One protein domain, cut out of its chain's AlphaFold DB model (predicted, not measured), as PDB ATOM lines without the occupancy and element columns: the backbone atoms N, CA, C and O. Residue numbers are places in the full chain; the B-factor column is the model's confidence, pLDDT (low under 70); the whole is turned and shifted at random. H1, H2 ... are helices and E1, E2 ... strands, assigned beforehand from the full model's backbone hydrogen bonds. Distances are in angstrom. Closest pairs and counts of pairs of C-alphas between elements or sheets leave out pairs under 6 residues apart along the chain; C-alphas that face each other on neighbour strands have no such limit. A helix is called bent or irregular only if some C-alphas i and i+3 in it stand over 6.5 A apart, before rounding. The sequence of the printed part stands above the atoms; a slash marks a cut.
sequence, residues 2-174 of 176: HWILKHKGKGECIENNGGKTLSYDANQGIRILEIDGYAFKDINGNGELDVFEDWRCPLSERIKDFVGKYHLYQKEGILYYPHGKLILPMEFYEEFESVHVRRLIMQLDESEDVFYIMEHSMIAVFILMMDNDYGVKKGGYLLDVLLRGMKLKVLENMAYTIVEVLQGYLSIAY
ATOM      1  N   HIS A   2      36.951  48.387  41.064       89.94
ATOM      2  CA  HIS A   2      36.425  48.786  42.373       89.94
ATOM      3  C   HIS A   2      35.640  47.665  43.049       89.94
ATOM      4  O   HIS A   2      35.142  47.878  44.143       89.94
ATOM      5  N   TRP A   3      35.553  46.472  42.466       90.81
ATOM      6  CA  TRP A   3      34.821  45.357  43.054       90.81
ATOM      7  C   TRP A   3      35.673  44.097  43.160       90.81
ATOM      8  O   TRP A   3      36.651  43.931  42.431       90.81
ATOM      9  N   ILE A   4      35.306  43.215  44.087       89.69
ATOM     10  CA  ILE A   4      35.943  41.908  44.270       89.69
ATOM     11  C   ILE A   4      34.896  40.823  44.508       89.69
ATOM     12  O   ILE A   4      33.938  41.021  45.257       89.69
ATOM     13  N   LEU A   5      35.099  39.652  43.905       86.25
ATOM     14  CA  LEU A   5      34.348  38.449  44.249       86.25
ATOM     15  C   LEU A   5      34.943  37.844  45.526       86.25
ATOM     16  O   LEU A   5      36.136  37.541  45.582       86.25
ATOM     17  N   LYS A   6      34.118  37.658  46.556       84.06
ATOM     18  CA  LYS A   6      34.488  36.973  47.795       84.06
ATOM     19  C   LYS A   6      33.680  35.701  47.971       84.06
ATOM     20  O   LYS A   6      32.462  35.688  47.817       84.06
ATOM     21  N   HIS A   7      34.357  34.654  48.421       76.88
ATOM     22  CA  HIS A   7      33.712  33.431  48.880       76.88
ATOM     23  C   HIS A   7      33.425  33.557  50.388       76.88
ATOM     24  O   HIS A   7      34.350  33.628  51.198       76.88
ATOM     25  N   LYS A   8      32.145  33.606  50.779       65.00
ATOM     26  CA  LYS A   8      31.691  33.632  52.181       65.00
ATOM     27  C   LYS A   8      31.011  32.305  52.532       65.00
ATOM     28  O   LYS A   8      29.816  32.112  52.300       65.00
ATOM     29  N   GLY A   9      31.766  31.383  53.133       68.38
ATOM     30  CA  GLY A   9      31.246  30.100  53.625       68.38
ATOM     31  C   GLY A   9      30.555  29.274  52.529       68.38
ATOM     32  O   GLY A   9      31.219  28.755  51.643       68.38
ATOM     33  N   LYS A  10      29.219  29.155  52.582       56.12
ATOM     34  CA  LYS A  10      28.381  28.420  51.605       56.12
ATOM     35  C   LYS A  10      27.884  29.282  50.423       56.12
ATOM     36  O   LYS A  10      26.750  29.110  49.988       56.12
ATOM     37  N   GLY A  11      28.589  30.326  50.002       65.81
ATOM     38  CA  GLY A  11      28.144  31.158  48.875       65.81
ATOM     39  C   GLY A  11      29.133  32.246  48.495       65.81
ATOM     40  O   GLY A  11      30.147  32.435  49.169       65.81
ATOM     41  N   GLU A  12      28.824  32.958  47.421       76.69
ATOM     42  CA  GLU A  12      29.675  33.997  46.855       76.69
ATOM     43  C   GLU A  12      28.989  35.361  46.995       76.69
ATOM     44  O   GLU A  12      27.763  35.478  47.063       76.69
ATOM     45  N   CYS A  13      29.778  36.419  47.115       82.62
ATOM     46  CA  CYS A  13      29.272  37.782  47.081       82.62
ATOM     47  C   CYS A  13      30.251  38.679  46.341       82.62
ATOM     48  O   CYS A  13      31.464  38.488  46.409       82.62
ATOM     49  N   ILE A  14      29.721  39.688  45.674       86.38
ATOM     50  CA  ILE A  14      30.495  40.715  44.999       86.38
ATOM     51  C   ILE A  14      30.495  41.942  45.896       86.38
ATOM     52  O   ILE A  14      29.450  42.531  46.149       86.38
ATOM     53  N   GLU A  15      31.660  42.319  46.402       89.19
ATOM     54  CA  GLU A  15      31.811  43.532  47.199       89.19
ATOM     55  C   GLU A  15      32.267  44.675  46.294       89.19
ATOM     56  O   GLU A  15      33.402  44.666  45.820       89.19
ATOM     57  N   ASN A  16      31.389  45.653  46.060       89.88
ATOM     58  CA  ASN A  16      31.744  46.928  45.442       89.88
ATOM     59  C   ASN A  16      32.329  47.874  46.502       89.88
ATOM     60  O   ASN A  16      31.669  48.208  47.484       89.88
ATOM     61  N   ASN A  17      33.559  48.332  46.307       88.75
ATOM     62  CA  ASN A  17      34.234  49.267  47.198       88.75
ATOM     63  C   ASN A  17      33.532  50.633  47.174       88.75
ATOM     64  O   ASN A  17      33.434  51.267  46.124       88.75
ATOM     65  N   GLY A  18      33.031  51.069  48.331       84.56
ATOM     66  CA  GLY A  18      32.205  52.274  48.443       84.56
ATOM     67  C   GLY A  18      30.811  52.135  47.821       84.56
ATOM     68  O   GLY A  18      30.152  53.143  47.603       84.56
ATOM     69  N   GLY A  19      30.372  50.909  47.516       84.75
ATOM     70  CA  GLY A  19      29.082  50.616  46.893       84.75
ATOM     71  C   GLY A  19      28.343  49.457  47.560       84.75
ATOM     72  O   GLY A  19      28.678  49.032  48.670       84.75
ATOM     73  N   LYS A  20      27.325  48.919  46.876       84.56
ATOM     74  CA  LYS A  20      26.535  47.796  47.404       84.56
ATOM     75  C   LYS A  20      27.263  46.460  47.260       84.56
ATOM     76  O   LYS A  20      27.864  46.157  46.229       84.56
ATOM     77  N   THR A  21      27.167  45.630  48.298       85.12
ATOM     78  CA  THR A  21      27.571  44.223  48.215       85.12
ATOM     79  C   THR A  21      26.432  43.416  47.614       85.12
ATOM     80  O   THR A  21      25.349  43.364  48.182       85.12
ATOM     81  N   LEU A  22      26.690  42.767  46.487       83.56
ATOM     82  CA  LEU A  22      25.712  41.977  45.757       83.56
ATOM     83  C   LEU A  22      25.870  40.499  46.113       83.56
ATOM     84  O   LEU A  22      26.977  39.957  46.081       83.56
ATOM     85  N   SER A  23      24.776  39.809  46.418       77.44
ATOM     86  CA  SER A  23      24.812  38.345  46.519       77.44
ATOM     87  C   SER A  23      25.066  37.710  45.154       77.44
ATOM     88  O   SER A  23      24.536  38.189  44.157       77.44
ATOM     89  N   TYR A  24      25.860  36.645  45.077       77.56
ATOM     90  CA  TYR A  24      26.163  35.992  43.805       77.56
ATOM     91  C   TYR A  24      26.196  34.469  43.951       77.56
ATOM     92  O   TYR A  24      26.643  33.927  44.961       77.56
ATOM     93  N   ASP A  25      25.704  33.782  42.929       76.06
ATOM     94  CA  ASP A  25      25.797  32.333  42.798       76.06
ATOM     95  C   ASP A  25      26.024  32.011  41.322       76.06
ATOM     96  O   ASP A  25      25.146  32.238  40.486       76.06
ATOM     97  N   ALA A  26      27.204  31.477  41.003       75.06
ATOM     98  CA  ALA A  26      27.570  31.108  39.640       75.06
ATOM     99  C   ALA A  26      26.579  30.123  38.985       75.06
ATOM    100  O   ALA A  26      26.456  30.106  37.760       75.06
ATOM    101  N   ASN A  27      25.830  29.336  39.770       75.12
ATOM    102  CA  ASN A  27      24.831  28.403  39.241       75.12
ATOM    103  C   ASN A  27      23.530  29.090  38.803       75.12
ATOM    104  O   ASN A  27      22.747  28.481  38.076       75.12
ATOM    105  N   GLN A  28      23.281  30.337  39.220       72.50
ATOM    106  CA  GLN A  28      22.081  31.083  38.817       72.50
ATOM    107  C   GLN A  28      22.147  31.548  37.357       72.50
ATOM    108  O   GLN A  28      21.120  31.882  36.776       72.50
ATOM    109  N   GLY A  29      23.339  31.568  36.749       77.81
ATOM    110  CA  GLY A  29      23.521  31.987  35.356       77.81
ATOM    111  C   GLY A  29      23.266  33.478  35.101       77.81
ATOM    112  O   GLY A  29      23.230  33.887  33.942       77.81
ATOM    113  N   ILE A  30      23.101  34.281  36.157       85.44
ATOM    114  CA  ILE A  30      22.990  35.741  36.076       85.44
ATOM    115  C   ILE A  30      24.358  36.302  35.692       85.44
ATOM    116  O   ILE A  30      25.363  36.031  36.358       85.44
ATOM    117  N   ARG A  31      24.405  37.085  34.613       89.62
ATOM    118  CA  ARG A  31      25.636  37.725  34.148       89.62
ATOM    119  C   ARG A  31      25.974  38.911  35.051       89.62
ATOM    120  O   ARG A  31      25.093  39.628  35.515       89.62
ATOM    121  N   ILE A  32      27.270  39.129  35.267       91.31
ATOM    122  CA  ILE A  32      27.778  40.338  35.916       91.31
ATOM    123  C   ILE A  32      28.289  41.301  34.849       91.31
ATOM    124  O   ILE A  32      29.103  40.917  34.007       91.31
ATOM    125  N   LEU A  33      27.813  42.541  34.898       93.75
ATOM    126  CA  LEU A  33      28.312  43.652  34.095       93.75
ATOM    127  C   LEU A  33      29.320  44.447  34.920       93.75
ATOM    128  O   LEU A  33      29.097  44.682  36.108       93.75
ATOM    129  N   GLU A  34      30.406  44.883  34.284       94.81
ATOM    130  CA  GLU A  34      31.345  45.838  34.870       94.81
ATOM    131  C   GLU A  34      31.210  47.187  34.164       94.81
ATOM    132  O   GLU A  34      31.501  47.290  32.973       94.81
ATOM    133  N   ILE A  35      30.787  48.214  34.904       94.81
ATOM    134  CA  ILE A  35      30.597  49.587  34.418       94.81
ATOM    135  C   ILE A  35      31.273  50.537  35.406       94.81
ATOM    136  O   ILE A  35      31.082  50.419  36.615       94.81
ATOM    137  N   ASP A  36      32.118  51.443  34.912       93.19
ATOM    138  CA  ASP A  36      32.911  52.379  35.733       93.19
ATOM    139  C   ASP A  36      33.737  51.697  36.841       93.19
ATOM    140  O   ASP A  36      34.021  52.268  37.891       93.19
ATOM    141  N   GLY A  37      34.118  50.434  36.623       92.00
ATOM    142  CA  GLY A  37      34.831  49.616  37.598       92.00
ATOM    143  C   GLY A  37      33.972  49.083  38.748       92.00
ATOM    144  O   GLY A  37      34.551  48.500  39.664       92.00
ATOM    145  N   TYR A  38      32.648  49.244  38.707       94.31
ATOM    146  CA  TYR A  38      31.664  48.639  39.611       94.31
ATOM    147  C   TYR A  38      30.957  47.455  38.944       94.31
ATOM    148  O   TYR A  38      30.825  47.411  37.724       94.31
ATOM    149  N   ALA A  39      30.489  46.507  39.752       93.25
ATOM    150  CA  ALA A  39      29.744  45.338  39.307       93.25
ATOM    151  C   ALA A  39      28.232  45.497  39.499       93.25
ATOM    152  O   ALA A  39      27.771  45.970  40.546       93.25
ATOM    153  N   PHE A  40      27.487  45.002  38.511       92.94
ATOM    154  CA  PHE A  40      26.025  44.995  38.444       92.94
ATOM    155  C   PHE A  40      25.521  43.630  37.972       92.94
ATOM    156  O   PHE A  40      26.224  42.930  37.244       92.94
ATOM    157  N   LYS A  41      24.313  43.237  38.386       89.81
ATOM    158  CA  LYS A  41      23.660  42.012  37.904       89.81
ATOM    159  C   LYS A  41      22.800  42.342  36.687       89.81
ATOM    160  O   LYS A  41      21.897  43.153  36.819       89.81
ATOM    161  N   ASP A  42      23.050  41.665  35.574       92.62
ATOM    162  CA  ASP A  42      22.197  41.665  34.378       92.62
ATOM    163  C   ASP A  42      21.099  40.613  34.578       92.62
ATOM    164  O   ASP A  42      21.281  39.422  34.302       92.62
ATOM    165  N   ILE A  43      20.003  41.042  35.206       90.69
ATOM    166  CA  ILE A  43      18.894  40.186  35.633       90.69
ATOM    167  C   ILE A  43      18.039  39.789  34.436       90.69
ATOM    168  O   ILE A  43      17.573  38.651  34.366       90.69
ATOM    169  N   ASN A  44      17.803  40.708  33.499       91.50
ATOM    170  CA  ASN A  44      16.990  40.402  32.324       91.50
ATOM    171  C   ASN A  44      17.786  39.751  31.175       91.50
ATOM    172  O   ASN A  44      17.180  39.212  30.242       91.50
ATOM    173  N   GLY A  45      19.117  39.742  31.264       91.81
ATOM    174  CA  GLY A  45      20.020  39.079  30.334       91.81
ATOM    175  C   GLY A  45      20.204  39.814  29.005       91.81
ATOM    176  O   GLY A  45      20.536  39.157  28.011       91.81
ATOM    177  N   ASN A  46      19.942  41.124  28.935       93.69
ATOM    178  CA  ASN A  46      20.084  41.905  27.700       93.69
ATOM    179  C   ASN A  46      21.532  42.361  27.437       93.69
ATOM    180  O   ASN A  46      21.851  42.727  26.305       93.69
ATOM    181  N   GLY A  47      22.423  42.267  28.427       95.00
ATOM    182  CA  GLY A  47      23.810  42.715  28.327       95.00
ATOM    183  C   GLY A  47      24.011  44.228  28.428       95.00
ATOM    184  O   GLY A  47      25.120  44.692  28.163       95.00
ATOM    185  N   GLU A  48      22.982  44.979  28.810       95.50
ATOM    186  CA  GLU A  48      23.011  46.422  29.042       95.50
ATOM    187  C   GLU A  48      22.681  46.700  30.510       95.50
ATOM    188  O   GLU A  48      21.900  45.982  31.119       95.50
ATOM    189  N   LEU A  49      23.282  47.738  31.099       96.62
ATOM    190  CA  LEU A  49      22.911  48.143  32.452       96.62
ATOM    191  C   LEU A  49      21.621  48.962  32.386       96.62
ATOM    192  O   LEU A  49      21.650  50.144  32.037       96.62
ATOM    193  N   ASP A  50      20.506  48.327  32.723       97.00
ATOM    194  CA  ASP A  50      19.224  49.011  32.841       97.00
ATOM    195  C   ASP A  50      19.121  49.826  34.132       97.00
ATOM    196  O   ASP A  50      19.726  49.482  35.149       97.00
ATOM    197  N   VAL A  51      18.298  50.883  34.123       97.50
ATOM    198  CA  VAL A  51      18.122  51.750  35.301       97.50
ATOM    199  C   VAL A  51      17.672  50.915  36.494       97.50
ATOM    200  O   VAL A  51      18.262  51.035  37.561       97.50
ATOM    201  N   PHE A  52      16.700  50.008  36.329       95.75
ATOM    202  CA  PHE A  52      16.251  49.161  37.440       95.75
ATOM    203  C   PHE A  52      17.349  48.238  38.015       95.75
ATOM    204  O   PHE A  52      17.272  47.863  39.189       95.75
ATOM    205  N   GLU A  53      18.382  47.904  37.239       94.69
ATOM    206  CA  GLU A  53      19.519  47.064  37.650       94.69
ATOM    207  C   GLU A  53      20.649  47.876  38.301       94.69
ATOM    208  O   GLU A  53      21.447  47.340  39.079       94.69
ATOM    209  N   ASP A  54      20.695  49.182  38.033       95.44
ATOM    210  CA  ASP A  54      21.685  50.095  38.585       95.44
ATOM    211  C   ASP A  54      21.347  50.470  40.032       95.44
ATOM    212  O   ASP A  54      20.571  51.379  40.325       95.44
ATOM    213  N   TRP A  55      21.984  49.783  40.979       92.38
ATOM    214  CA  TRP A  55      21.818  50.041  42.407       92.38
ATOM    215  C   TRP A  55      22.268  51.440  42.864       92.38
ATOM    216  O   TRP A  55      22.028  51.782  44.026       92.38
ATOM    217  N   ARG A  56      22.934  52.223  41.999       92.75
ATOM    218  CA  ARG A  56      23.316  53.623  42.249       92.75
ATOM    219  C   ARG A  56      22.148  54.585  42.024       92.75
ATOM    220  O   ARG A  56      22.172  55.682  42.574       92.75
ATOM    221  N   CYS A  57      21.158  54.194  41.219       94.19
ATOM    222  CA  CYS A  57      19.980  55.010  40.948       94.19
ATOM    223  C   CYS A  57      19.010  55.014  42.144       94.19
ATOM    224  O   CYS A  57      18.887  53.993  42.835       94.19
ATOM    225  N   PRO A  58      18.276  56.123  42.362       94.44
ATOM    226  CA  PRO A  58      17.172  56.169  43.314       94.44
ATOM    227  C   PRO A  58      16.162  55.049  43.059       94.44
ATOM    228  O   PRO A  58      15.811  54.746  41.915       94.44
ATOM    229  N   LEU A  59      15.653  54.438  44.123       94.69
ATOM    230  CA  LEU A  59      14.670  53.364  44.065       94.69
ATOM    231  C   LEU A  59      13.427  53.783  43.278       94.69
ATOM    232  O   LEU A  59      12.916  53.003  42.478       94.69
ATOM    233  N   SER A  60      12.952  55.014  43.458       96.00
ATOM    234  CA  SER A  60      11.799  55.537  42.720       96.00
ATOM    235  C   SER A  60      12.015  55.557  41.196       96.00
ATOM    236  O   SER A  60      11.102  55.198  40.450       96.00
ATOM    237  N   GLU A  61      13.212  55.906  40.714       97.19
ATOM    238  CA  GLU A  61      13.562  55.851  39.284       97.19
ATOM    239  C   GLU A  61      13.627  54.412  38.774       97.19
ATOM    240  O   GLU A  61      13.100  54.096  37.707       97.19
ATOM    241  N   ARG A  62      14.192  53.515  39.583       97.12
ATOM    242  CA  ARG A  62      14.294  52.084  39.277       97.12
ATOM    243  C   ARG A  62      12.927  51.422  39.164       97.12
ATOM    244  O   ARG A  62      12.697  50.635  38.249       97.12
ATOM    245  N   ILE A  63      11.996  51.778  40.049       97.19
ATOM    246  CA  ILE A  63      10.603  51.327  39.969       97.19
ATOM    247  C   ILE A  63       9.950  51.858  38.692       97.19
ATOM    248  O   ILE A  63       9.284  51.089  38.005       97.19
ATOM    249  N   LYS A  64      10.128  53.143  38.349       98.06
ATOM    250  CA  LYS A  64       9.561  53.735  37.119       98.06
ATOM    251  C   LYS A  64      10.060  53.016  35.866       98.06
ATOM    252  O   LYS A  64       9.250  52.683  35.002       98.06
ATOM    253  N   ASP A  65      11.358  52.737  35.797       98.25
ATOM    254  CA  ASP A  65      11.957  51.988  34.694       98.25
ATOM    255  C   ASP A  65      11.399  50.559  34.608       98.25
ATOM    256  O   ASP A  65      10.904  50.142  33.559       98.25
ATOM    257  N   PHE A  66      11.365  49.832  35.731       97.19
ATOM    258  CA  PHE A  66      10.835  48.468  35.780       97.19
ATOM    259  C   PHE A  66       9.348  48.402  35.395       97.19
ATOM    260  O   PHE A  66       8.937  47.565  34.587       97.19
ATOM    261  N   VAL A  67       8.535  49.322  35.923       97.44
ATOM    262  CA  VAL A  67       7.112  49.469  35.585       97.44
ATOM    263  C   VAL A  67       6.928  49.740  34.095       97.44
ATOM    264  O   VAL A  67       6.110  49.078  33.456       97.44
ATOM    265  N   GLY A  68       7.691  50.680  33.532       97.50
ATOM    266  CA  GLY A  68       7.600  51.050  32.123       97.50
ATOM    267  C   GLY A  68       8.009  49.912  31.192       97.50
ATOM    268  O   GLY A  68       7.287  49.606  30.241       97.50
ATOM    269  N   LYS A  69       9.127  49.245  31.494       96.19
ATOM    270  CA  LYS A  69       9.704  48.183  30.661       96.19
ATOM    271  C   LYS A  69       8.828  46.932  30.596       96.19
ATOM    272  O   LYS A  69       8.717  46.318  29.536       96.19
ATOM    273  N   TYR A  70       8.194  46.560  31.708       95.81
ATOM    274  CA  TYR A  70       7.359  45.356  31.785       95.81
ATOM    275  C   TYR A  70       5.853  45.647  31.799       95.81
ATOM    276  O   TYR A  70       5.060  44.715  31.933       95.81
ATOM    277  N   HIS A  71       5.457  46.913  31.614       96.75
ATOM    278  CA  HIS A  71       4.067  47.384  31.634       96.75
ATOM    279  C   HIS A  71       3.303  46.901  32.872       96.75
ATOM    280  O   HIS A  71       2.231  46.294  32.776       96.75
ATOM    281  N   LEU A  72       3.904  47.128  34.036       96.75
ATOM    282  CA  LEU A  72       3.361  46.672  35.306       96.75
ATOM    283  C   LEU A  72       2.350  47.664  35.858       96.75
ATOM    284  O   LEU A  72       2.466  48.873  35.677       96.75
ATOM    285  N   TYR A  73       1.370  47.146  36.580       95.75
ATOM    286  CA  TYR A  73       0.426  47.965  37.321       95.75
ATOM    287  C   TYR A  73       0.106  47.287  38.646       95.75
ATOM    288  O   TYR A  73      -0.205  46.102  38.669       95.75
ATOM    289  N   GLN A  74       0.187  48.017  39.753       93.12
ATOM    290  CA  GLN A  74      -0.109  47.495  41.083       93.12
ATOM    291  C   GLN A  74      -1.407  48.112  41.610       93.12
ATOM    292  O   GLN A  74      -1.598  49.324  41.542       93.12
ATOM    293  N   LYS A  75      -2.299  47.275  42.154       90.19
ATOM    294  CA  LYS A  75      -3.499  47.726  42.866       90.19
ATOM    295  C   LYS A  75      -3.985  46.666  43.854       90.19
ATOM    296  O   LYS A  75      -4.157  45.519  43.457       90.19
ATOM    297  N   GLU A  76      -4.258  47.068  45.098       83.81
ATOM    298  CA  GLU A  76      -4.954  46.249  46.115       83.81
ATOM    299  C   GLU A  76      -4.363  44.829  46.278       83.81
ATOM    300  O   GLU A  76      -5.078  43.833  46.223       83.81
ATOM    301  N   GLY A  77      -3.036  44.719  46.415       81.75
ATOM    302  CA  GLY A  77      -2.351  43.424  46.584       81.75
ATOM    303  C   GLY A  77      -2.243  42.569  45.318       81.75
ATOM    304  O   GLY A  77      -1.843  41.404  45.380       81.75
ATOM    305  N   ILE A  78      -2.573  43.144  44.161       91.56
ATOM    306  CA  ILE A  78      -2.454  42.504  42.853       91.56
ATOM    307  C   ILE A  78      -1.423  43.256  42.012       91.56
ATOM    308  O   ILE A  78      -1.511  44.473  41.840       91.56
ATOM    309  N   LEU A  79      -0.462  42.517  41.459       94.00
ATOM    310  CA  LEU A  79       0.476  43.004  40.454       94.00
ATOM    311  C   LEU A  79       0.041  42.501  39.075       94.00
ATOM    312  O   LEU A  79       0.122  41.313  38.775       94.00
ATOM    313  N   TYR A  80      -0.412  43.408  38.225       96.00
ATOM    314  CA  TYR A  80      -0.792  43.148  36.844       96.00
ATOM    315  C   TYR A  80       0.419  43.279  35.919       96.00
ATOM    316  O   TYR A  80       1.254  44.166  36.087       96.00
ATOM    317  N   TYR A  81       0.469  42.411  34.914       95.25
ATOM    318  CA  TYR A  81       1.413  42.454  33.797       95.25
ATOM    319  C   TYR A  81       0.652  42.125  32.497       95.25
ATOM    320  O   TYR A  81      -0.471  41.621  32.570       95.25
ATOM    321  N   PRO A  82       1.207  42.357  31.290       93.94
ATOM    322  CA  PRO A  82       0.442  42.308  30.034       93.94
ATOM    323  C   PRO A  82      -0.365  41.034  29.750       93.94
ATOM    324  O   PRO A  82      -1.273  41.054  28.925       93.94
ATOM    325  N   HIS A  83      -0.026  39.919  30.396       91.69
ATOM    326  CA  HIS A  83      -0.616  38.613  30.120       91.69
ATOM    327  C   HIS A  83      -1.197  37.920  31.356       91.69
ATOM    328  O   HIS A  83      -1.511  36.736  31.267       91.69
ATOM    329  N   GLY A  84      -1.334  38.616  32.486       94.00
ATOM    330  CA  GLY A  84      -1.870  38.014  33.702       94.00
ATOM    331  C   GLY A  84      -1.708  38.892  34.933       94.00
ATOM    332  O   GLY A  84      -1.498  40.105  34.845       94.00
ATOM    333  N   LYS A  85      -1.813  38.266  36.102       94.75
ATOM    334  CA  LYS A  85      -1.666  38.956  37.386       94.75
ATOM    335  C   LYS A  85      -1.045  38.065  38.448       94.75
ATOM    336  O   LYS A  85      -1.384  36.901  38.555       94.75
ATOM    337  N   LEU A  86      -0.175  38.608  39.280       92.44
ATOM    338  CA  LEU A  86       0.250  37.971  40.517       92.44
ATOM    339  C   LEU A  86      -0.662  38.468  41.640       92.44
ATOM    340  O   LEU A  86      -0.740  39.669  41.887       92.44
ATOM    341  N   ILE A  87      -1.359  37.545  42.300       91.12
ATOM    342  CA  ILE A  87      -2.185  37.845  43.472       91.12
ATOM    343  C   ILE A  87      -1.440  37.340  44.697       91.12
ATOM    344  O   ILE A  87      -1.137  36.148  44.791       91.12
ATOM    345  N   LEU A  88      -1.162  38.239  45.634       85.06
ATOM    346  CA  LEU A  88      -0.663  37.851  46.943       85.06
ATOM    347  C   LEU A  88      -1.838  37.384  47.823       85.06
ATOM    348  O   LEU A  88      -2.888  38.031  47.813       85.06
ATOM    349  N   PRO A  89      -1.710  36.274  48.581       84.56
ATOM    350  CA  PRO A  89      -2.713  35.874  49.563       84.56
ATOM    351  C   PRO A  89      -3.008  37.027  50.522       84.56
ATOM    352  O   PRO A  89      -2.083  37.700  50.969       84.56
ATOM    353  N   MET A  90      -4.282  37.250  50.850       81.00
ATOM    354  CA  MET A  90      -4.688  38.431  51.618       81.00
ATOM    355  C   MET A  90      -4.014  38.504  52.995       81.00
ATOM    356  O   MET A  90      -3.577  39.574  53.395       81.00
ATOM    357  N   GLU A  91      -3.832  37.357  53.655       81.00
ATOM    358  CA  GLU A  91      -3.090  37.242  54.919       81.00
ATOM    359  C   GLU A  91      -1.658  37.784  54.794       81.00
ATOM    360  O   GLU A  91      -1.185  38.526  55.652       81.00
ATOM    361  N   PHE A  92      -0.986  37.466  53.684       82.31
ATOM    362  CA  PHE A  92       0.344  37.988  53.406       82.31
ATOM    363  C   PHE A  92       0.301  39.469  53.032       82.31
ATOM    364  O   PHE A  92       1.159  40.220  53.470       82.31
ATOM    365  N   TYR A  93      -0.682  39.914  52.247       80.19
ATOM    366  CA  TYR A  93      -0.810  41.325  51.872       80.19
ATOM    367  C   TYR A  93      -1.034  42.241  53.087       80.19
ATOM    368  O   TYR A  93      -0.435  43.310  53.173       80.19
ATOM    369  N   GLU A  94      -1.842  41.811  54.056       78.75
ATOM    370  CA  GLU A  94      -2.018  42.541  55.313       78.75
ATOM    371  C   GLU A  94      -0.707  42.610  56.106       78.75
ATOM    372  O   GLU A  94      -0.322  43.684  56.572       78.75
ATOM    373  N   GLU A  95       0.030  41.500  56.206       74.81
ATOM    374  CA  GLU A  95       1.356  41.477  56.835       74.81
ATOM    375  C   GLU A  95       2.351  42.398  56.102       74.81
ATOM    376  O   GLU A  95       3.084  43.164  56.740       74.81
ATOM    377  N   PHE A  96       2.329  42.354  54.770       73.75
ATOM    378  CA  PHE A  96       3.162  43.125  53.853       73.75
ATOM    379  C   PHE A  96       2.967  44.635  54.053       73.75
ATOM    380  O   PHE A  96       3.942  45.362  54.249       73.75
ATOM    381  N   GLU A  97       1.717  45.099  54.103       72.62
ATOM    382  CA  GLU A  97       1.371  46.519  54.261       72.62
ATOM    383  C   GLU A  97       1.415  47.014  55.724       72.62
ATOM    384  O   GLU A  97       1.514  48.217  55.968       72.62
ATOM    385  N   SER A  98       1.366  46.120  56.721       66.06
ATOM    386  CA  SER A  98       1.159  46.512  58.126       66.06
ATOM    387  C   SER A  98       2.301  47.323  58.755       66.06
ATOM    388  O   SER A  98       2.045  48.346  59.394       66.06
ATOM    389  N   VAL A  99       3.561  46.883  58.631       66.81
ATOM    390  CA  VAL A  99       4.712  47.516  59.319       66.81
ATOM    391  C   VAL A  99       6.032  47.320  58.570       66.81
ATOM    392  O   VAL A  99       6.839  48.246  58.485       66.81
ATOM    393  N   HIS A 100       6.268  46.125  58.027       72.75
ATOM    394  CA  HIS A 100       7.577  45.709  57.523       72.75
ATOM    395  C   HIS A 100       8.050  46.526  56.318       72.75
ATOM    396  O   HIS A 100       9.134  47.111  56.348       72.75
ATOM    397  N   VAL A 101       7.215  46.624  55.282       78.19
ATOM    398  CA  VAL A 101       7.560  47.335  54.044       78.19
ATOM    399  C   VAL A 101       7.643  48.836  54.285       78.19
ATOM    400  O   VAL A 101       8.603  49.480  53.867       78.19
ATOM    401  N   ARG A 102       6.706  49.383  55.068       80.69
ATOM    402  CA  ARG A 102       6.725  50.792  55.465       80.69
ATOM    403  C   ARG A 102       8.016  51.165  56.192       80.69
ATOM    404  O   ARG A 102       8.575  52.218  55.914       80.69
ATOM    405  N   ARG A 103       8.519  50.306  57.084       81.12
ATOM    406  CA  ARG A 103       9.788  50.540  57.790       81.12
ATOM    407  C   ARG A 103      10.984  50.540  56.840       81.12
ATOM    408  O   ARG A 103      11.817  51.430  56.960       81.12
ATOM    409  N   LEU A 104      11.051  49.591  55.905       81.94
ATOM    410  CA  LEU A 104      12.113  49.546  54.890       81.94
ATOM    411  C   LEU A 104      12.105  50.809  54.022       81.94
ATOM    412  O   LEU A 104      13.149  51.412  53.800       81.94
ATOM    413  N   ILE A 105      10.920  51.241  53.588       83.19
ATOM    414  CA  ILE A 105      10.756  52.438  52.757       83.19
ATOM    415  C   ILE A 105      11.089  53.713  53.548       83.19
ATOM    416  O   ILE A 105      11.690  54.630  53.005       83.19
ATOM    417  N   MET A 106      10.764  53.774  54.841       80.44
ATOM    418  CA  MET A 106      11.098  54.923  55.699       80.44
ATOM    419  C   MET A 106      12.593  55.069  56.004       80.44
ATOM    420  O   MET A 106      13.001  56.116  56.496       80.44
ATOM    421  N   GLN A 107      13.400  54.036  55.761       82.12
ATOM    422  CA  GLN A 107      14.859  54.091  55.906       82.12
ATOM    423  C   GLN A 107      15.565  54.581  54.636       82.12
ATOM    424  O   GLN A 107      16.791  54.693  54.631       82.12
ATOM    425  N   LEU A 108      14.813  54.824  53.560       83.94
ATOM    426  CA  LEU A 108      15.361  55.335  52.314       83.94
ATOM    427  C   LEU A 108      15.787  56.800  52.448       83.94
ATOM    428  O   LEU A 108      15.408  57.499  53.389       83.94
ATOM    429  N   ASP A 109      16.598  57.240  51.490       83.38
ATOM    430  CA  ASP A 109      17.078  58.614  51.412       83.38
ATOM    431  C   ASP A 109      15.906  59.607  51.294       83.38
ATOM    432  O   ASP A 109      14.908  59.331  50.629       83.38
ATOM    433  N   GLU A 110      16.030  60.779  51.926       83.06
ATOM    434  CA  GLU A 110      14.982  61.813  51.933       83.06
ATOM    435  C   GLU A 110      14.646  62.349  50.531       83.06
ATOM    436  O   GLU A 110      13.574  62.920  50.332       83.06
ATOM    437  N   SER A 111      15.544  62.172  49.557       88.00
ATOM    438  CA  SER A 111      15.321  62.543  48.157       88.00
ATOM    439  C   SER A 111      14.355  61.617  47.406       88.00
ATOM    440  O   SER A 111      13.926  61.959  46.303       88.00
ATOM    441  N   GLU A 112      13.995  60.466  47.977       92.75
ATOM    442  CA  GLU A 112      13.117  59.495  47.330       92.75
ATOM    443  C   GLU A 112      11.650  59.933  47.294       92.75
ATOM    444  O   GLU A 112      11.096  60.492  48.244       92.75
ATOM    445  N   ASP A 113      10.964  59.572  46.207       94.19
ATOM    446  CA  ASP A 113       9.512  59.715  46.090       94.19
ATOM    447  C   ASP A 113       8.801  58.602  46.876       94.19
ATOM    448  O   ASP A 113       8.315  57.611  46.325       94.19
ATOM    449  N   VAL A 114       8.777  58.751  48.202       91.25
ATOM    450  CA  VAL A 114       8.203  57.771  49.137       91.25
ATOM    451  C   VAL A 114       6.741  57.461  48.817       91.25
ATOM    452  O   VAL A 114       6.314  56.318  48.971       91.25
ATOM    453  N   PHE A 115       5.969  58.448  48.356       90.94
ATOM    454  CA  PHE A 115       4.567  58.235  48.000       90.94
ATOM    455  C   PHE A 115       4.450  57.289  46.802       90.94
ATOM    456  O   PHE A 115       3.761  56.273  46.890       90.94
ATOM    457  N   TYR A 116       5.195  57.556  45.727       93.81
ATOM    458  CA  TYR A 116       5.222  56.679  44.559       93.81
ATOM    459  C   TYR A 116       5.745  55.274  44.892       93.81
ATOM    460  O   TYR A 116       5.202  54.278  44.409       93.81
ATOM    461  N   ILE A 117       6.776  55.173  45.738       93.62
ATOM    462  CA  ILE A 117       7.329  53.887  46.189       93.62
ATOM    463  C   ILE A 117       6.276  53.090  46.968       93.62
ATOM    464  O   ILE A 117       6.133  51.891  46.736       93.62
ATOM    465  N   MET A 118       5.516  53.740  47.855       89.31
ATOM    466  CA  MET A 118       4.432  53.100  48.606       89.31
ATOM    467  C   MET A 118       3.305  52.610  47.689       89.31
ATOM    468  O   MET A 118       2.808  51.505  47.885       89.31
ATOM    469  N   GLU A 119       2.932  53.370  46.655       91.25
ATOM    470  CA  GLU A 119       1.943  52.918  45.660       91.25
ATOM    471  C   GLU A 119       2.413  51.680  44.867       91.25
ATOM    472  O   GLU A 119       1.595  50.879  44.409       91.25
ATOM    473  N   HIS A 120       3.730  51.486  44.755       93.38
ATOM    474  CA  HIS A 120       4.379  50.381  44.042       93.38
ATOM    475  C   HIS A 120       5.150  49.454  44.995       93.38
ATOM    476  O   HIS A 120       6.189  48.898  44.634       93.38
ATOM    477  N   SER A 121       4.643  49.281  46.219       91.25
ATOM    478  CA  SER A 121       5.326  48.600  47.326       91.25
ATOM    479  C   SER A 121       5.819  47.181  46.992       91.25
ATOM    480  O   SER A 121       6.931  46.821  47.383       91.25
ATOM    481  N   MET A 122       5.073  46.379  46.215       90.56
ATOM    482  CA  MET A 122       5.526  45.038  45.800       90.56
ATOM    483  C   MET A 122       6.741  45.120  44.881       90.56
ATOM    484  O   MET A 122       7.719  44.400  45.074       90.56
ATOM    485  N   ILE A 123       6.702  46.037  43.913       93.12
ATOM    486  CA  ILE A 123       7.802  46.268  42.971       93.12
ATOM    487  C   ILE A 123       9.026  46.806  43.712       93.12
ATOM    488  O   ILE A 123      10.139  46.340  43.476       93.12
ATOM    489  N   ALA A 124       8.819  47.726  44.656       92.56
ATOM    490  CA  ALA A 124       9.872  48.248  45.514       92.56
ATOM    491  C   ALA A 124      10.591  47.120  46.265       92.56
ATOM    492  O   ALA A 124      11.817  47.041  46.221       92.56
ATOM    493  N   VAL A 125       9.845  46.204  46.893       89.31
ATOM    494  CA  VAL A 125      10.436  45.058  47.597       89.31
ATOM    495  C   VAL A 125      11.196  44.149  46.637       89.31
ATOM    496  O   VAL A 125      12.320  43.769  46.951       89.31
ATOM    497  N   PHE A 126      10.657  43.846  45.453       89.31
ATOM    498  CA  PHE A 126      11.373  43.032  44.465       89.31
ATOM    499  C   PHE A 126      12.716  43.643  44.047       89.31
ATOM    500  O   PHE A 126      13.708  42.921  43.937       89.31
ATOM    501  N   ILE A 127      12.771  44.965  43.870       91.12
ATOM    502  CA  ILE A 127      14.011  45.677  43.545       91.12
ATOM    503  C   ILE A 127      14.962  45.706  44.752       91.12
ATOM    504  O   ILE A 127      16.148  45.424  44.608       91.12
ATOM    505  N   LEU A 128      14.465  45.966  45.961       87.44
ATOM    506  CA  LEU A 128      15.288  45.962  47.176       87.44
ATOM    507  C   LEU A 128      15.913  44.586  47.457       87.44
ATOM    508  O   LEU A 128      17.089  44.505  47.811       87.44
ATOM    509  N   MET A 129      15.165  43.505  47.221       83.94
ATOM    510  CA  MET A 129      15.662  42.129  47.331       83.94
ATOM    511  C   MET A 129      16.811  41.824  46.364       83.94
ATOM    512  O   MET A 129      17.625  40.936  46.627       83.94
ATOM    513  N   MET A 130      16.877  42.525  45.231       80.81
ATOM    514  CA  MET A 130      17.971  42.390  44.269       80.81
ATOM    515  C   MET A 130      19.285  42.949  44.831       80.81
ATOM    516  O   MET A 130      20.350  42.350  44.633       80.81
ATOM    517  N   ASP A 131      19.184  44.075  45.541       80.75
ATOM    518  CA  ASP A 131      20.311  44.835  46.078       80.75
ATOM    519  C   ASP A 131      20.916  44.187  47.322       80.75
ATOM    520  O   ASP A 131      22.136  44.148  47.477       80.75
ATOM    521  N   ASN A 132      20.064  43.690  48.217       74.44
ATOM    522  CA  ASN A 132      20.459  43.021  49.444       74.44
ATOM    523  C   ASN A 132      19.471  41.893  49.705       74.44
ATOM    524  O   ASN A 132      18.283  42.142  49.813       74.44
ATOM    525  N   ASP A 133      19.946  40.658  49.831       66.31
ATOM    526  CA  ASP A 133      19.075  39.523  50.135       66.31
ATOM    527  C   ASP A 133      19.096  39.124  51.615       66.31
ATOM    528  O   ASP A 133      18.520  38.096  51.959       66.31
ATOM    529  N   TYR A 134      19.776  39.889  52.482       65.69
ATOM    530  CA  TYR A 134      19.981  39.609  53.912       65.69
ATOM    531  C   TYR A 134      20.395  38.153  54.209       65.69
ATOM    532  O   TYR A 134      20.075  37.592  55.256       65.69
ATOM    533  N   GLY A 135      21.110  37.503  53.284       61.06
ATOM    534  CA  GLY A 135      21.537  36.114  53.438       61.06
ATOM    535  C   GLY A 135      20.492  35.064  53.046       61.06
ATOM    536  O   GLY A 135      20.789  33.872  53.144       61.06
ATOM    537  N   VAL A 136      19.325  35.466  52.528       62.12
ATOM    538  CA  VAL A 136      18.334  34.562  51.911       62.12
ATOM    539  C   VAL A 136      18.924  33.868  50.678       62.12
ATOM    540  O   VAL A 136      18.496  32.765  50.340       62.12
ATOM    541  N   LYS A 137      19.929  34.471  50.017       65.00
ATOM    542  CA  LYS A 137      20.634  33.929  48.832       65.00
ATOM    543  C   LYS A 137      19.732  33.621  47.633       65.00
ATOM    544  O   LYS A 137      20.116  32.869  46.740       65.00
ATOM    545  N   LYS A 138      18.527  34.199  47.597       65.62
ATOM    546  CA  LYS A 138      17.529  33.997  46.530       65.62
ATOM    547  C   LYS A 138      16.965  35.297  45.950       65.62
ATOM    548  O   LYS A 138      16.103  35.225  45.086       65.62
ATOM    549  N   GLY A 139      17.431  36.468  46.390       60.97
ATOM    550  CA  GLY A 139      16.870  37.759  45.965       60.97
ATOM    551  C   GLY A 139      16.979  38.004  44.455       60.97
ATOM    552  O   GLY A 139      15.972  38.216  43.788       60.97
ATOM    553  N   GLY A 140      18.184  37.851  43.888       62.62
ATOM    554  CA  GLY A 140      18.392  37.947  42.432       62.62
ATOM    555  C   GLY A 140      17.661  36.858  41.635       62.62
ATOM    556  O   GLY A 140      17.137  37.123  40.558       62.62
ATOM    557  N   TYR A 141      17.554  35.653  42.204       75.25
ATOM    558  CA  TYR A 141      16.812  34.544  41.604       75.25
ATOM    559  C   TYR A 141      15.307  34.818  41.542       75.25
ATOM    560  O   TYR A 141      14.663  34.454  40.564       75.25
ATOM    561  N   LEU A 142      14.733  35.474  42.558       82.50
ATOM    562  CA  LEU A 142      13.311  35.802  42.557       82.50
ATOM    563  C   LEU A 142      12.968  36.746  41.405       82.50
ATOM    564  O   LEU A 142      11.987  36.501  40.715       82.50
ATOM    565  N   LEU A 143      13.772  37.786  41.162       85.56
ATOM    566  CA  LEU A 143      13.496  38.734  40.084       85.56
ATOM    567  C   LEU A 143      13.615  38.067  38.703       85.56
ATOM    568  O   LEU A 143      12.717  38.230  37.882       85.56
ATOM    569  N   ASP A 144      14.632  37.230  38.476       85.75
ATOM    570  CA  ASP A 144      14.729  36.405  37.258       85.75
ATOM    571  C   ASP A 144      13.515  35.463  37.110       85.75
ATOM    572  O   ASP A 144      12.915  35.378  36.037       85.75
ATOM    573  N   VAL A 145      13.074  34.824  38.200       87.12
ATOM    574  CA  VAL A 145      11.846  34.013  38.233       87.12
ATOM    575  C   VAL A 145      10.610  34.835  37.870       87.12
ATOM    576  O   VAL A 145       9.793  34.362  37.079       87.12
ATOM    577  N   LEU A 146      10.467  36.056  38.393       90.75
ATOM    578  CA  LEU A 146       9.360  36.950  38.051       90.75
ATOM    579  C   LEU A 146       9.387  37.284  36.554       90.75
ATOM    580  O   LEU A 146       8.378  37.113  35.869       90.75
ATOM    581  N   LEU A 147      10.544  37.690  36.021       91.62
ATOM    582  CA  LEU A 147      10.703  38.034  34.606       91.62
ATOM    583  C   LEU A 147      10.402  36.844  33.687       91.62
ATOM    584  O   LEU A 147       9.629  36.968  32.730       91.62
ATOM    585  N   ARG A 148      10.956  35.665  33.988       90.31
ATOM    586  CA  ARG A 148      10.690  34.433  33.230       90.31
ATOM    587  C   ARG A 148       9.240  33.997  33.356       90.31
ATOM    588  O   ARG A 148       8.640  33.622  32.352       90.31
ATOM    589  N   GLY A 149       8.668  34.076  34.553       92.19
ATOM    590  CA  GLY A 149       7.274  33.746  34.824       92.19
ATOM    591  C   GLY A 149       6.313  34.624  34.027       92.19
ATOM    592  O   GLY A 149       5.384  34.100  33.410       92.19
ATOM    593  N   MET A 150       6.571  35.936  33.959       93.44
ATOM    594  CA  MET A 150       5.814  36.869  33.115       93.44
ATOM    595  C   MET A 150       5.963  36.537  31.629       93.44
ATOM    596  O   MET A 150       4.965  36.445  30.912       93.44
ATOM    597  N   LYS A 151       7.197  36.298  31.164       91.88
ATOM    598  CA  LYS A 151       7.493  35.962  29.762       91.88
ATOM    599  C   LYS A 151       6.814  34.665  29.315       91.88
ATOM    600  O   LYS A 151       6.295  34.590  28.203       91.88
ATOM    601  N   LEU A 152       6.818  33.651  30.180       93.56
ATOM    602  CA  LEU A 152       6.222  32.338  29.932       93.56
ATOM    603  C   LEU A 152       4.724  32.279  30.266       93.56
ATOM    604  O   LEU A 152       4.092  31.271  29.964       93.56
ATOM    605  N   LYS A 153       4.151  33.348  30.839       93.06
ATOM    606  CA  LYS A 153       2.736  33.440  31.247       93.06
ATOM    607  C   LYS A 153       2.340  32.384  32.285       93.06
ATOM    608  O   LYS A 153       1.244  31.837  32.250       93.06
ATOM    609  N   VAL A 154       3.258  32.084  33.202       92.00
ATOM    610  CA  VAL A 154       3.068  31.095  34.281       92.00
ATOM    611  C   VAL A 154       3.220  31.700  35.671       92.00
ATOM    612  O   VAL A 154       3.197  30.964  36.652       92.00
ATOM    613  N   LEU A 155       3.368  33.026  35.774       90.38
ATOM    614  CA  LEU A 155       3.628  33.706  37.045       90.38
ATOM    615  C   LEU A 155       2.569  33.394  38.115       90.38
ATOM    616  O   LEU A 155       2.896  33.224  39.284       90.38
ATOM    617  N   GLU A 156       1.313  33.244  37.695       89.44
ATOM    618  CA  GLU A 156       0.174  32.876  38.548       89.44
ATOM    619  C   GLU A 156       0.384  31.543  39.275       89.44
ATOM    620  O   GLU A 156       0.047  31.413  40.450       89.44
ATOM    621  N   ASN A 157       1.035  30.581  38.620       88.50
ATOM    622  CA  ASN A 157       1.323  29.266  39.194       88.50
ATOM    623  C   ASN A 157       2.490  29.306  40.192       88.50
ATOM    624  O   ASN A 157       2.747  28.322  40.882       88.50
ATOM    625  N   MET A 158       3.213  30.426  40.253       89.12
ATOM    626  CA  MET A 158       4.391  30.619  41.099       89.12
ATOM    627  C   MET A 158       4.097  31.492  42.323       89.12
ATOM    628  O   MET A 158       5.008  31.753  43.106       89.12
ATOM    629  N   ALA A 159       2.844  31.923  42.514       86.81
ATOM    630  CA  ALA A 159       2.457  32.848  43.577       86.81
ATOM    631  C   ALA A 159       2.893  32.370  44.969       86.81
ATOM    632  O   ALA A 159       3.496  33.135  45.714       86.81
ATOM    633  N   TYR A 160       2.670  31.092  45.290       85.88
ATOM    634  CA  TYR A 160       3.076  30.522  46.577       85.88
ATOM    635  C   TYR A 160       4.591  30.609  46.799       85.88
ATOM    636  O   TYR A 160       5.042  31.119  47.817       85.88
ATOM    637  N   THR A 161       5.384  30.193  45.809       86.81
ATOM    638  CA  THR A 161       6.850  30.266  45.880       86.81
ATOM    639  C   THR A 161       7.343  31.704  46.024       86.81
ATOM    640  O   THR A 161       8.287  31.957  46.768       86.81
ATOM    641  N   ILE A 162       6.709  32.658  45.335       88.19
ATOM    642  CA  ILE A 162       7.048  34.081  45.448       88.19
ATOM    643  C   ILE A 162       6.759  34.584  46.867       88.19
ATOM    644  O   ILE A 162       7.614  35.234  47.467       88.19
ATOM    645  N   VAL A 163       5.599  34.236  47.428       87.56
ATOM    646  CA  VAL A 163       5.194  34.615  48.790       87.56
ATOM    647  C   VAL A 163       6.147  34.048  49.838       87.56
ATOM    648  O   VAL A 163       6.609  34.803  50.687       87.56
ATOM    649  N   GLU A 164       6.514  32.768  49.756       85.94
ATOM    650  CA  GLU A 164       7.457  32.160  50.708       85.94
ATOM    651  C   GLU A 164       8.811  32.884  50.719       85.94
ATOM    652  O   GLU A 164       9.400  33.124  51.777       85.94
ATOM    653  N   VAL A 165       9.316  33.259  49.538       85.81
ATOM    654  CA  VAL A 165      10.586  33.987  49.425       85.81
ATOM    655  C   VAL A 165      10.452  35.410  49.975       85.81
ATOM    656  O   VAL A 165      11.355  35.869  50.679       85.81
ATOM    657  N   LEU A 166       9.331  36.087  49.713       85.94
ATOM    658  CA  LEU A 166       9.049  37.413  50.264       85.94
ATOM    659  C   LEU A 166       8.938  37.390  51.797       85.94
ATOM    660  O   LEU A 166       9.544  38.233  52.456       85.94
ATOM    661  N   GLN A 167       8.235  36.415  52.380       85.00
ATOM    662  CA  GLN A 167       8.121  36.245  53.835       85.00
ATOM    663  C   GLN A 167       9.487  36.008  54.488       85.00
ATOM    664  O   GLN A 167       9.837  36.648  55.485       85.00
ATOM    665  N   GLY A 168      10.298  35.122  53.902       83.31
ATOM    666  CA  GLY A 168      11.655  34.865  54.381       83.31
ATOM    667  C   GLY A 168      12.529  36.121  54.350       83.31
ATOM    668  O   GLY A 168      13.257  36.387  55.300       83.31
ATOM    669  N   TYR A 169      12.412  36.932  53.298       83.75
ATOM    670  CA  TYR A 169      13.130  38.199  53.193       83.75
ATOM    671  C   TYR A 169      12.666  39.227  54.229       83.75
ATOM    672  O   TYR A 169      13.487  39.748  54.985       83.75
ATOM    673  N   LEU A 170      11.360  39.497  54.298       81.75
ATOM    674  CA  LEU A 170      10.802  40.534  55.170       81.75
ATOM    675  C   LEU A 170      11.032  40.223  56.651       81.75
ATOM    676  O   LEU A 170      11.361  41.129  57.417       81.75
ATOM    677  N   SER A 171      10.939  38.951  57.049       81.62
ATOM    678  CA  SER A 171      11.209  38.542  58.431       81.62
ATOM    679  C   SER A 171      12.659  38.803  58.859       81.62
ATOM    680  O   SER A 171      12.898  39.191  60.001       81.62
ATOM    681  N   ILE A 172      13.641  38.648  57.965       78.25
ATOM    682  CA  ILE A 172      15.052  38.924  58.277       78.25
ATOM    683  C   ILE A 172      15.337  40.423  58.210       78.25
ATOM    684  O   ILE A 172      15.957  40.969  59.124       78.25
ATOM    685  N   ALA A 173      14.857  41.091  57.161       76.88
ATOM    686  CA  ALA A 173      15.063  42.518  56.947       76.88
ATOM    687  C   ALA A 173      14.499  43.360  58.106       76.88
ATOM    688  O   ALA A 173      15.079  44.373  58.473       76.88
ATOM    689  N   TYR A 174      13.410  42.909  58.736       71.25
ATOM    690  CA  TYR A 174      12.843  43.545  59.926       71.25
ATOM    691  C   TYR A 174      13.721  43.466  61.179       71.25
ATOM    692  O   TYR A 174      13.701  44.373  62.015       71.25
TER     693      TYR A 174
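AT A GLANCE: This is residues 2 to 174 of the 176 residues of an uncharacterized protein of Amedibacillus dolichus (UniProt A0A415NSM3). The model has two lobes: a small sandwich, in which the sheet E1 E2 E3 is only partly face to face with the hairpin E4 E5, and a larger lobe of six helices with a second three-stranded sheet, E6 E7 E8, at its far end. H4 runs through the middle of the larger lobe, from that far sheet toward the sandwich, with the other helices round it. The printed part has 173 residues with eight named strands and six named helices, in the order E1 E2 E3 E4 E5 H1 E6 E7 E8 H2 H3 H4 H5 H6; its class is mixed and its sheets are antiparallel. It is compact and rounded, with a radius of gyration of the C-alphas of 15.4 A and spans of 42 by 37 by 32 A.

HOW THE PARTS SIT: E1, residues 3 to 7, E2, residues 12 to 16, and E3, residues 21 to 24, form a meander, each strand the antiparallel neighbour of the one before; N 4 and O 15 are 3.0 A apart, N 14 and O 22 2.8 A. E4, residues 31 to 35, and E5, residues 38 to 42, form a hairpin, with N 33 and O 40 at 2.9 A. The closest C-alphas of E1 and E5, Trp 3 and Tyr 38, are 5.7 A apart. H4, residues 121 to 131, only grazes the sheet E1 E2 E3 with residues 129 to 131. H1, residues 59 to 70, touches H4 with residues 59 to 63 alone, about perpendicular at 76 degrees; the closest C-alphas, Ile 63 and Ala 124, are 6.4 A apart. H2, residues 90 to 106, and H3, residues 114 to 119, form a helical hairpin at a shallow tilt of 14 degrees, closest at C-alphas 105 and 114, 6.9 A. H5, residues 139 to 152, and H6, residues 155 to 174, form another at 17 degrees, closest at C-alphas 149 and 155, 4.3 A. E6, residues 73 to 75, E7, residues 78 to 81, and E8, residues 84 to 87, form a second meander, with N 75 and O 78 at 2.9 A and N 79 and O 86 at 2.9 A. In H1, H3, H4 and H5 every O i to N i+4 pair is within hydrogen-bond range; in H2 9 of 13 are, in H6 13 of 16.

IN THESE COORDINATES: E1 begins at C-alpha 3, (34.821, 45.357, 43.054). H6, 26.6 A long, ends at C-alpha 174, (12.843, 43.545, 59.926). H2 is 23.2 A long and H5 20.0 A. H2 and H6 are irregular: C-alphas 98 and 101 are 7.6 A apart, C-alphas 157 and 160 7.7 A.

THE WHOLE: The two C-alphas farthest apart, Asp 36 and Glu 91, are 43.5 A apart. The printed part has no cut; its long link is E5 to H1, residues 43 to 58. Mean pLDDT of the printed part is 86.2; residues 8 to 11, 98 to 99 and 133 to 140 are under 70.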